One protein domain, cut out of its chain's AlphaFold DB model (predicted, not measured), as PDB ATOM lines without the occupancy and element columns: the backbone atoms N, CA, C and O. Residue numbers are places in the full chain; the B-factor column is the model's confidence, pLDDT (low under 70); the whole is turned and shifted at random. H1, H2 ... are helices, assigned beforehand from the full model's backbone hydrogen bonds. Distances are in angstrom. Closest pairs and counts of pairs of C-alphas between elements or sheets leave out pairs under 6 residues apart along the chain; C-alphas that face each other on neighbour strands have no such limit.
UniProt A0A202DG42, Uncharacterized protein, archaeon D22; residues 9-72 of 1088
ATOM      1  N   ASN A   9      59.411  57.135  57.668       69.69
ATOM      2  CA  ASN A   9      58.217  56.512  58.247       69.69
ATOM      3  C   ASN A   9      58.377  55.002  58.481       69.69
ATOM      4  O   ASN A   9      57.955  54.514  59.523       69.69
ATOM      5  N   ARG A  10      59.053  54.263  57.590       72.38
ATOM      6  CA  ARG A  10      59.330  52.831  57.802       72.38
ATOM      7  C   ARG A  10      60.355  52.594  58.914       72.38
ATOM      8  O   ARG A  10      60.195  51.640  59.662       72.38
ATOM      9  N   LYS A  11      61.342  53.488  59.091       75.00
ATOM     10  CA  LYS A  11      62.258  53.449  60.253       75.00
ATOM     11  C   LYS A  11      61.520  53.672  61.575       75.00
ATOM     12  O   LYS A  11      61.776  52.956  62.531       75.00
ATOM     13  N   LYS A  12      60.581  54.625  61.620       76.69
ATOM     14  CA  LYS A  12      59.729  54.850  62.801       76.69
ATOM     15  C   LYS A  12      58.846  53.644  63.109       76.69
ATOM     16  O   LYS A  12      58.797  53.226  64.254       76.69
ATOM     17  N   ILE A  13      58.202  53.065  62.095       81.69
ATOM     18  CA  ILE A  13      57.377  51.859  62.254       81.69
ATOM     19  C   ILE A  13      58.230  50.688  62.758       81.69
ATOM     20  O   ILE A  13      57.849  50.039  63.720       81.69
ATOM     21  N   PHE A  14      59.411  50.466  62.178       79.50
ATOM     22  CA  PHE A  14      60.340  49.431  62.630       79.50
ATOM     23  C   PHE A  14      60.806  49.647  64.079       79.50
ATOM     24  O   PHE A  14      60.805  48.704  64.860       79.50
ATOM     25  N   LEU A  15      61.120  50.885  64.474       80.06
ATOM     26  CA  LEU A  15      61.461  51.221  65.862       80.06
ATOM     27  C   LEU A  15      60.285  51.010  66.823       80.06
ATOM     28  O   LEU A  15      60.495  50.527  67.930       80.06
ATOM     29  N   ILE A  16      59.055  51.323  66.406       83.81
ATOM     30  CA  ILE A  16      57.840  51.048  67.187       83.81
ATOM     31  C   ILE A  16      57.631  49.538  67.335       83.81
ATOM     32  O   ILE A  16      57.341  49.084  68.434       83.81
ATOM     33  N   PHE A  17      57.822  48.755  66.269       86.00
ATOM     34  CA  PHE A  17      57.754  47.293  66.335       86.00
ATOM     35  C   PHE A  17      58.829  46.706  67.245       86.00
ATOM     36  O   PHE A  17      58.517  45.832  68.041       86.00
ATOM     37  N   ILE A  18      60.064  47.209  67.179       81.00
ATOM     38  CA  ILE A  18      61.139  46.815  68.094       81.00
ATOM     39  C   ILE A  18      60.754  47.146  69.536       81.00
ATOM     40  O   ILE A  18      60.864  46.290  70.406       81.00
ATOM     41  N   PHE A  19      60.264  48.358  69.795       80.25
ATOM     42  CA  PHE A  19      59.854  48.771  71.133       80.25
ATOM     43  C   PHE A  19      58.682  47.933  71.659       80.25
ATOM     44  O   PHE A  19      58.720  47.491  72.800       80.25
ATOM     45  N   LEU A  20      57.677  47.656  70.825       79.75
ATOM     46  CA  LEU A  20      56.556  46.772  71.156       79.75
ATOM     47  C   LEU A  20      57.019  45.337  71.402       79.75
ATOM     48  O   LEU A  20      56.546  44.707  72.339       79.75
ATOM     49  N   PHE A  21      57.950  44.826  70.598       79.94
ATOM     50  CA  PHE A  21      58.528  43.499  70.783       79.94
ATOM     51  C   PHE A  21      59.283  43.408  72.109       79.94
ATOM     52  O   PHE A  21      58.991  42.523  72.905       79.94
ATOM     53  N   PHE A  22      60.179  44.357  72.402       77.44
ATOM     54  CA  PHE A  22      60.871  44.416  73.690       77.44
ATOM     55  C   PHE A  22      59.894  44.597  74.850       77.44
ATOM     56  O   PHE A  22      60.043  43.939  75.871       77.44
ATOM     57  N   PHE A  23      58.857  45.418  74.687       79.81
ATOM     58  CA  PHE A  23      57.812  45.563  75.690       79.81
ATOM     59  C   PHE A  23      57.116  44.222  75.957       79.81
ATOM     60  O   PHE A  23      57.085  43.783  77.101       79.81
ATOM     61  N   LEU A  24      56.644  43.520  74.924       81.00
ATOM     62  CA  LEU A  24      56.000  42.207  75.056       81.00
ATOM     63  C   LEU A  24      56.928  41.157  75.677       81.00
ATOM     64  O   LEU A  24      56.504  40.422  76.566       81.00
ATOM     65  N   VAL A  25      58.198  41.131  75.266       80.19
ATOM     66  CA  VAL A  25      59.235  40.276  75.857       80.19
ATOM     67  C   VAL A  25      59.381  40.573  77.343       80.19
ATOM     68  O   VAL A  25      59.313  39.656  78.157       80.19
ATOM     69  N   THR A  26      59.485  41.852  77.716       78.94
ATOM     70  CA  THR A  26      59.557  42.230  79.124       78.94
ATOM     71  C   THR A  26      58.279  41.901  79.874       78.94
ATOM     72  O   THR A  26      58.378  41.704  81.066       78.94
ATOM     73  N   GLN A  27      57.097  41.795  79.260       82.81
ATOM     74  CA  GLN A  27      55.867  41.394  79.968       82.81
ATOM     75  C   GLN A  27      55.762  39.881  80.218       82.81
ATOM     76  O   GLN A  27      54.968  39.469  81.057       82.81
ATOM     77  N   SER A  28      56.557  39.049  79.543       88.69
ATOM     78  CA  SER A  28      56.497  37.593  79.703       88.69
ATOM     79  C   SER A  28      57.289  37.122  80.919       88.69
ATOM     80  O   SER A  28      58.507  37.294  80.968       88.69
ATOM     81  N   ASP A  29      56.625  36.477  81.880       89.44
ATOM     82  CA  ASP A  29      57.319  35.904  83.038       89.44
ATOM     83  C   ASP A  29      58.221  34.729  82.644       89.44
ATOM     84  O   ASP A  29      59.330  34.626  83.148       89.44
ATOM     85  N   TYR A  30      57.828  33.933  81.648       87.56
ATOM     86  CA  TYR A  30      58.685  32.871  81.115       87.56
ATOM     87  C   TYR A  30      60.021  33.415  80.591       87.56
ATOM     88  O   TYR A  30      61.084  32.848  80.829       87.56
ATOM     89  N   VAL A  31      59.992  34.554  79.889       86.38
ATOM     90  CA  VAL A  31      61.217  35.151  79.335       86.38
ATOM     91  C   VAL A  31      62.017  35.901  80.393       86.38
ATOM     92  O   VAL A  31      63.241  35.919  80.325       86.38
ATOM     93  N   MET A  32      61.349  36.515  81.369       88.75
ATOM     94  CA  MET A  32      62.017  37.310  82.397       88.75
ATOM     95  C   MET A  32      62.454  36.493  83.619       88.75
ATOM     96  O   MET A  32      63.354  36.929  84.325       88.75
ATOM     97  N   PHE A  33      61.871  35.329  83.893       89.00
ATOM     98  CA  PHE A  33      62.183  34.519  85.074       89.00
ATOM     99  C   PHE A  33      62.666  33.124  84.691       89.00
ATOM    100  O   PHE A  33      63.840  32.833  84.912       89.00
ATOM    101  N   ASP A  34      61.833  32.323  84.025       85.75
ATOM    102  CA  ASP A  34      62.152  30.913  83.753       85.75
ATOM    103  C   ASP A  34      63.388  30.721  82.859       85.75
ATOM    104  O   ASP A  34      64.213  29.839  83.105       85.75
ATOM    105  N   ILE A  35      63.524  31.510  81.785       84.50
ATOM    106  CA  ILE A  35      64.683  31.422  80.881       84.50
ATOM    107  C   ILE A  35      65.972  31.851  81.601       84.50
ATOM    108  O   ILE A  35      66.919  31.062  81.582       84.50
ATOM    109  N   PRO A  36      66.048  33.043  82.233       85.06
ATOM    110  CA  PRO A  36      67.214  33.438  83.014       85.06
ATOM    111  C   PRO A  36      67.589  32.415  84.075       85.06
ATOM    112  O   PRO A  36      68.747  32.053  84.142       85.06
ATOM    113  N   GLU A  37      66.635  31.869  84.827       81.06
ATOM    114  CA  GLU A  37      66.922  30.878  85.870       81.06
ATOM    115  C   GLU A  37      67.505  29.572  85.300       81.06
ATOM    116  O   GLU A  37      68.467  29.019  85.833       81.06
ATOM    117  N   LYS A  38      67.001  29.100  84.152       81.50
ATOM    118  CA  LYS A  38      67.580  27.945  83.440       81.50
ATOM    119  C   LYS A  38      68.977  28.224  82.892       81.50
ATOM    120  O   LYS A  38      69.822  27.332  82.873       81.50
ATOM    121  N   ILE A  39      69.214  29.436  82.397       80.88
ATOM    122  CA  ILE A  39      70.533  29.835  81.907       80.88
ATOM    123  C   ILE A  39      71.497  29.960  83.084       80.88
ATOM    124  O   ILE A  39      72.579  29.391  83.026       80.88
ATOM    125  N   ASP A  40      71.091  30.634  84.155       74.25
ATOM    126  CA  ASP A  40      71.889  30.872  85.350       74.25
ATOM    127  C   ASP A  40      72.228  29.545  86.046       74.25
ATOM    128  O   ASP A  40      73.395  29.319  86.351       74.25
ATOM    129  N   SER A  41      71.277  28.614  86.193       71.19
ATOM    130  CA  SER A  41      71.547  27.251  86.697       71.19
ATOM    131  C   SER A  41      72.488  26.470  85.779       71.19
ATOM    132  O   SER A  41      73.399  25.790  86.252       71.19
ATOM    133  N   LYS A  42      72.355  26.598  84.450       74.00
ATOM    134  CA  LYS A  42      73.263  25.920  83.517       74.00
ATOM    135  C   LYS A  42      74.667  26.513  83.530       74.00
ATOM    136  O   LYS A  42      75.638  25.762  83.481       74.00
ATOM    137  N   ILE A  43      74.777  27.835  83.616       72.75
ATOM    138  CA  ILE A  43      76.043  28.544  83.796       72.75
ATOM    139  C   ILE A  43      76.652  28.119  85.121       72.75
ATOM    140  O   ILE A  43      77.808  27.724  85.123       72.75
ATOM    141  N   TYR A  44      75.873  28.076  86.202       64.62
ATOM    142  CA  TYR A  44      76.328  27.580  87.493       64.62
ATOM    143  C   TYR A  44      76.847  26.145  87.374       64.62
ATOM    144  O   TYR A  44      77.940  25.857  87.827       64.62
ATOM    145  N   GLN A  45      76.163  25.232  86.691       64.94
ATOM    146  CA  GLN A  45      76.691  23.877  86.469       64.94
ATOM    147  C   GLN A  45      78.029  23.845  85.701       64.94
ATOM    148  O   GLN A  45      78.793  22.900  85.874       64.94
ATOM    149  N   LEU A  46      78.304  24.842  84.854       65.56
ATOM    150  CA  LEU A  46      79.487  24.901  83.988       65.56
ATOM    151  C   LEU A  46      80.643  25.729  84.569       65.56
ATOM    152  O   LEU A  46      81.799  25.443  84.267       65.56
ATOM    153  N   SER A  47      80.355  26.757  85.367       55.78
ATOM    154  CA  SER A  47      81.347  27.631  85.978       55.78
ATOM    155  C   SER A  47      81.782  27.044  87.316       55.78
ATOM    156  O   SER A  47      80.995  27.013  88.257       55.78
ATOM    157  N   GLU A  48      83.049  26.654  87.454       51.50
ATOM    158  CA  GLU A  48      83.665  26.225  88.727       51.50
ATOM    159  C   GLU A  48      83.769  27.364  89.778       51.50
ATOM    160  O   GLU A  48      84.537  27.281  90.731       51.50
ATOM    161  N   ILE A  49      83.020  28.460  89.604       50.28
ATOM    162  CA  ILE A  49      83.090  29.691  90.392       50.28
ATOM    163  C   ILE A  49      81.699  29.980  90.972       50.28
ATOM    164  O   ILE A  49      80.781  30.362  90.249       50.28
ATOM    165  N   ASP A  50      81.549  29.839  92.290       45.12
ATOM    166  CA  ASP A  50      80.261  29.996  92.991       45.12
ATOM    167  C   ASP A  50      79.808  31.472  93.135       45.12
ATOM    168  O   ASP A  50      78.655  31.744  93.453       45.12
ATOM    169  N   ASN A  51      80.681  32.449  92.849       43.59
ATOM    170  CA  ASN A  51      80.398  33.892  92.979       43.59
ATOM    171  C   ASN A  51      79.894  34.564  91.683       43.59
ATOM    172  O   ASN A  51      79.920  35.788  91.563       43.59
ATOM    173  N   VAL A  52      79.448  33.791  90.689       45.09
ATOM    174  CA  VAL A  52      79.012  34.334  89.389       45.09
ATOM    175  C   VAL A  52      77.590  34.925  89.448       45.09
ATOM    176  O   VAL A  52      77.236  35.706  88.574       45.09
ATOM    177  N   VAL A  53      76.807  34.661  90.508       46.38
ATOM    178  CA  VAL A  53      75.371  35.014  90.637       46.38
ATOM    179  C   VAL A  53      75.067  36.505  90.398       46.38
ATOM    180  O   VAL A  53      74.101  36.830  89.709       46.38
ATOM    181  N   ASP A  54      75.922  37.421  90.861       46.28
ATOM    182  CA  ASP A  54      75.729  38.869  90.659       46.28
ATOM    183  C   ASP A  54      76.132  39.378  89.259       46.28
ATOM    184  O   ASP A  54      75.886  40.544  88.929       46.28
ATOM    185  N   LEU A  55      76.748  38.522  88.438       50.00
ATOM    186  CA  LEU A  55      77.250  38.817  87.090       50.00
ATOM    187  C   LEU A  55      76.446  38.122  85.972       50.00
ATOM    188  O   LEU A  55      76.736  38.360  84.799       50.00
ATOM    189  N   VAL A  56      75.436  37.306  86.305       66.88
ATOM    190  CA  VAL A  56      74.583  36.590  85.328       66.88
ATOM    191  C   VAL A  56      73.292  37.353  85.006       66.88
ATOM    192  O   VAL A  56      73.033  38.447  85.515       66.88
ATOM    193  N   ILE A  57      72.472  36.787  84.119       75.56
ATOM    194  CA  ILE A  57      71.286  37.418  83.533       75.56
ATOM    195  C   ILE A  57      70.265  37.775  84.623       75.56
ATOM    196  O   ILE A  57      69.688  38.869  84.577       75.56
ATOM    197  N   GLY A  58      70.084  36.915  85.631       75.94
ATOM    198  CA  GLY A  58      69.212  37.172  86.777       75.94
ATOM    199  C   GLY A  58      69.602  38.416  87.582       75.94
ATOM    200  O   GLY A  58      68.733  39.225  87.916       75.94
ATOM    201  N   GLY A  59      70.900  38.641  87.814       75.06
ATOM    202  CA  GLY A  59      71.404  39.818  88.532       75.06
ATOM    203  C   GLY A  59      71.129  41.135  87.795       75.06
ATOM    204  O   GLY A  59      70.648  42.105  88.390       75.06
ATOM    205  N   TYR A  60      71.350  41.174  86.475       79.44
ATOM    206  CA  TYR A  60      71.014  42.347  85.652       79.44
ATOM    207  C   TYR A  60      69.509  42.615  85.618       79.44
ATOM    208  O   TYR A  60      69.080  43.766  85.744       79.44
ATOM    209  N   ARG A  61      68.703  41.557  85.483       86.12
ATOM    210  CA  ARG A  61      67.244  41.650  85.541       86.12
ATOM    211  C   ARG A  61      66.777  42.248  86.865       86.12
ATOM    212  O   ARG A  61      65.963  43.172  86.850       86.12
ATOM    213  N   HIS A  62      67.284  41.736  87.984       83.69
ATOM    214  CA  HIS A  62      66.945  42.214  89.321       83.69
ATOM    215  C   HIS A  62      67.189  43.725  89.447       83.69
ATOM    216  O   HIS A  62      66.273  44.481  89.774       83.69
ATOM    217  N   ARG A  63      68.388  44.195  89.068       83.38
ATOM    218  CA  ARG A  63      68.740  45.629  89.095       83.38
ATOM    219  C   ARG A  63      67.841  46.473  88.190       83.38
ATOM    220  O   ARG A  63      67.436  47.564  88.582       83.38
ATOM    221  N   LEU A  64      67.498  45.978  86.999       84.00
ATOM    222  CA  LEU A  64      66.614  46.680  86.063       84.00
ATOM    223  C   LEU A  64      65.211  46.880  86.650       84.00
ATOM    224  O   LEU A  64      64.676  47.991  86.623       84.00
ATOM    225  N   PHE A  65      64.609  45.817  87.185       87.31
ATOM    226  CA  PHE A  65      63.291  45.913  87.809       87.31
ATOM    227  C   PHE A  65      63.325  46.750  89.083       87.31
ATOM    228  O   PHE A  65      62.373  47.484  89.347       87.31
ATOM    229  N   LYS A  66      64.432  46.706  89.828       85.38
ATOM    230  CA  LYS A  66      64.625  47.543  91.007       85.38
ATOM    231  C   LYS A  66      64.686  49.032  90.669       85.38
ATOM    232  O   LYS A  66      64.002  49.830  91.304       85.38
ATOM    233  N   LEU A  67      65.410  49.394  89.613       83.75
ATOM    234  CA  LEU A  67      65.459  50.768  89.116       83.75
ATOM    235  C   LEU A  67      64.072  51.261  88.673       83.75
ATOM    236  O   LEU A  67      63.671  52.371  89.013       83.75
ATOM    237  N   TYR A  68      63.315  50.437  87.941       82.94
ATOM    238  CA  TYR A  68      61.945  50.776  87.531       82.94
ATOM    239  C   TYR A  68      61.046  51.092  88.734       82.94
ATOM    240  O   TYR A  68      60.277  52.055  88.742       82.94
ATOM    241  N   ASP A  69      61.178  50.276  89.765       83.50
ATOM    242  CA  ASP A  69      60.480  50.391  91.029       83.50
ATOM    243  C   ASP A  69      60.825  51.669  91.812       83.50
ATOM    244  O   ASP A  69      59.934  52.278  92.404       83.50
ATOM    245  N   GLU A  70      62.099  52.062  91.829       80.50
ATOM    246  CA  GLU A  70      62.595  53.275  92.493       80.50
ATOM    247  C   GLU A  70      62.182  54.553  91.753       80.50
ATOM    248  O   GLU A  70      61.860  55.562  92.380       80.50
ATOM    249  N   LEU A  71      62.103  54.497  90.420       81.50
ATOM    250  CA  LEU A  71      61.581  55.590  89.595       81.50
ATOM    251  C   LEU A  71      60.056  55.758  89.728       81.50
ATOM    252  O   LEU A  71      59.505  56.805  89.375       81.50
ATOM    253  N   ASN A  72      59.350  54.751  90.250       76.00
ATOM    254  CA  ASN A  72      57.905  54.797  90.433       76.00
ATOM    255  C   ASN A  72      57.510  55.550  91.718       76.00
ATOM    256  O   ASN A  72      57.205  54.961  92.758       76.00
TER     257      ASN A  72
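Overview. This is residues 9 to 72 of the 1088 residues of an uncharacterized protein of archaeon D22 (UniProt A0A202DG42). H1 and H2 meet at their ends in an L; H4, reached through H3, starts beside H2 and sticks out with residues 64 to 71. The printed part has 64 residues with four helices, H1 to H4 in order, and no named strand: all helix. It is loose, radius of gyration of the C-alphas 15.3 A, spanning 50 by 27 by 18 A.

Along the chain. Find C-alpha 9 at (58.217, 56.512, 58.247); H1, residues 9 to 27, runs 26.6 A. H2 holds residues 29 to 46, H3 50 to 55, and H4 57 to 71, ending at (61.581, 55.590, 89.595).

Arrangement. H1 and H2 only just touch, only at the corner: 3 C-alpha pairs within 8 A, Thr 26 and Met 32 closest, 6.4 A. H2 and H3 form a hairpin. H2 touches H4 at a steep tilt, 39 degrees, C-alphas 36 and 58 closest, 5.7 A. H3 has 0 of 2 O i to N i+4 pairs within hydrogen-bond range, 1 of 3 i+3.

Size, cuts and confidence. Residue 9 and residues 44 to 56 have pLDDT under 70.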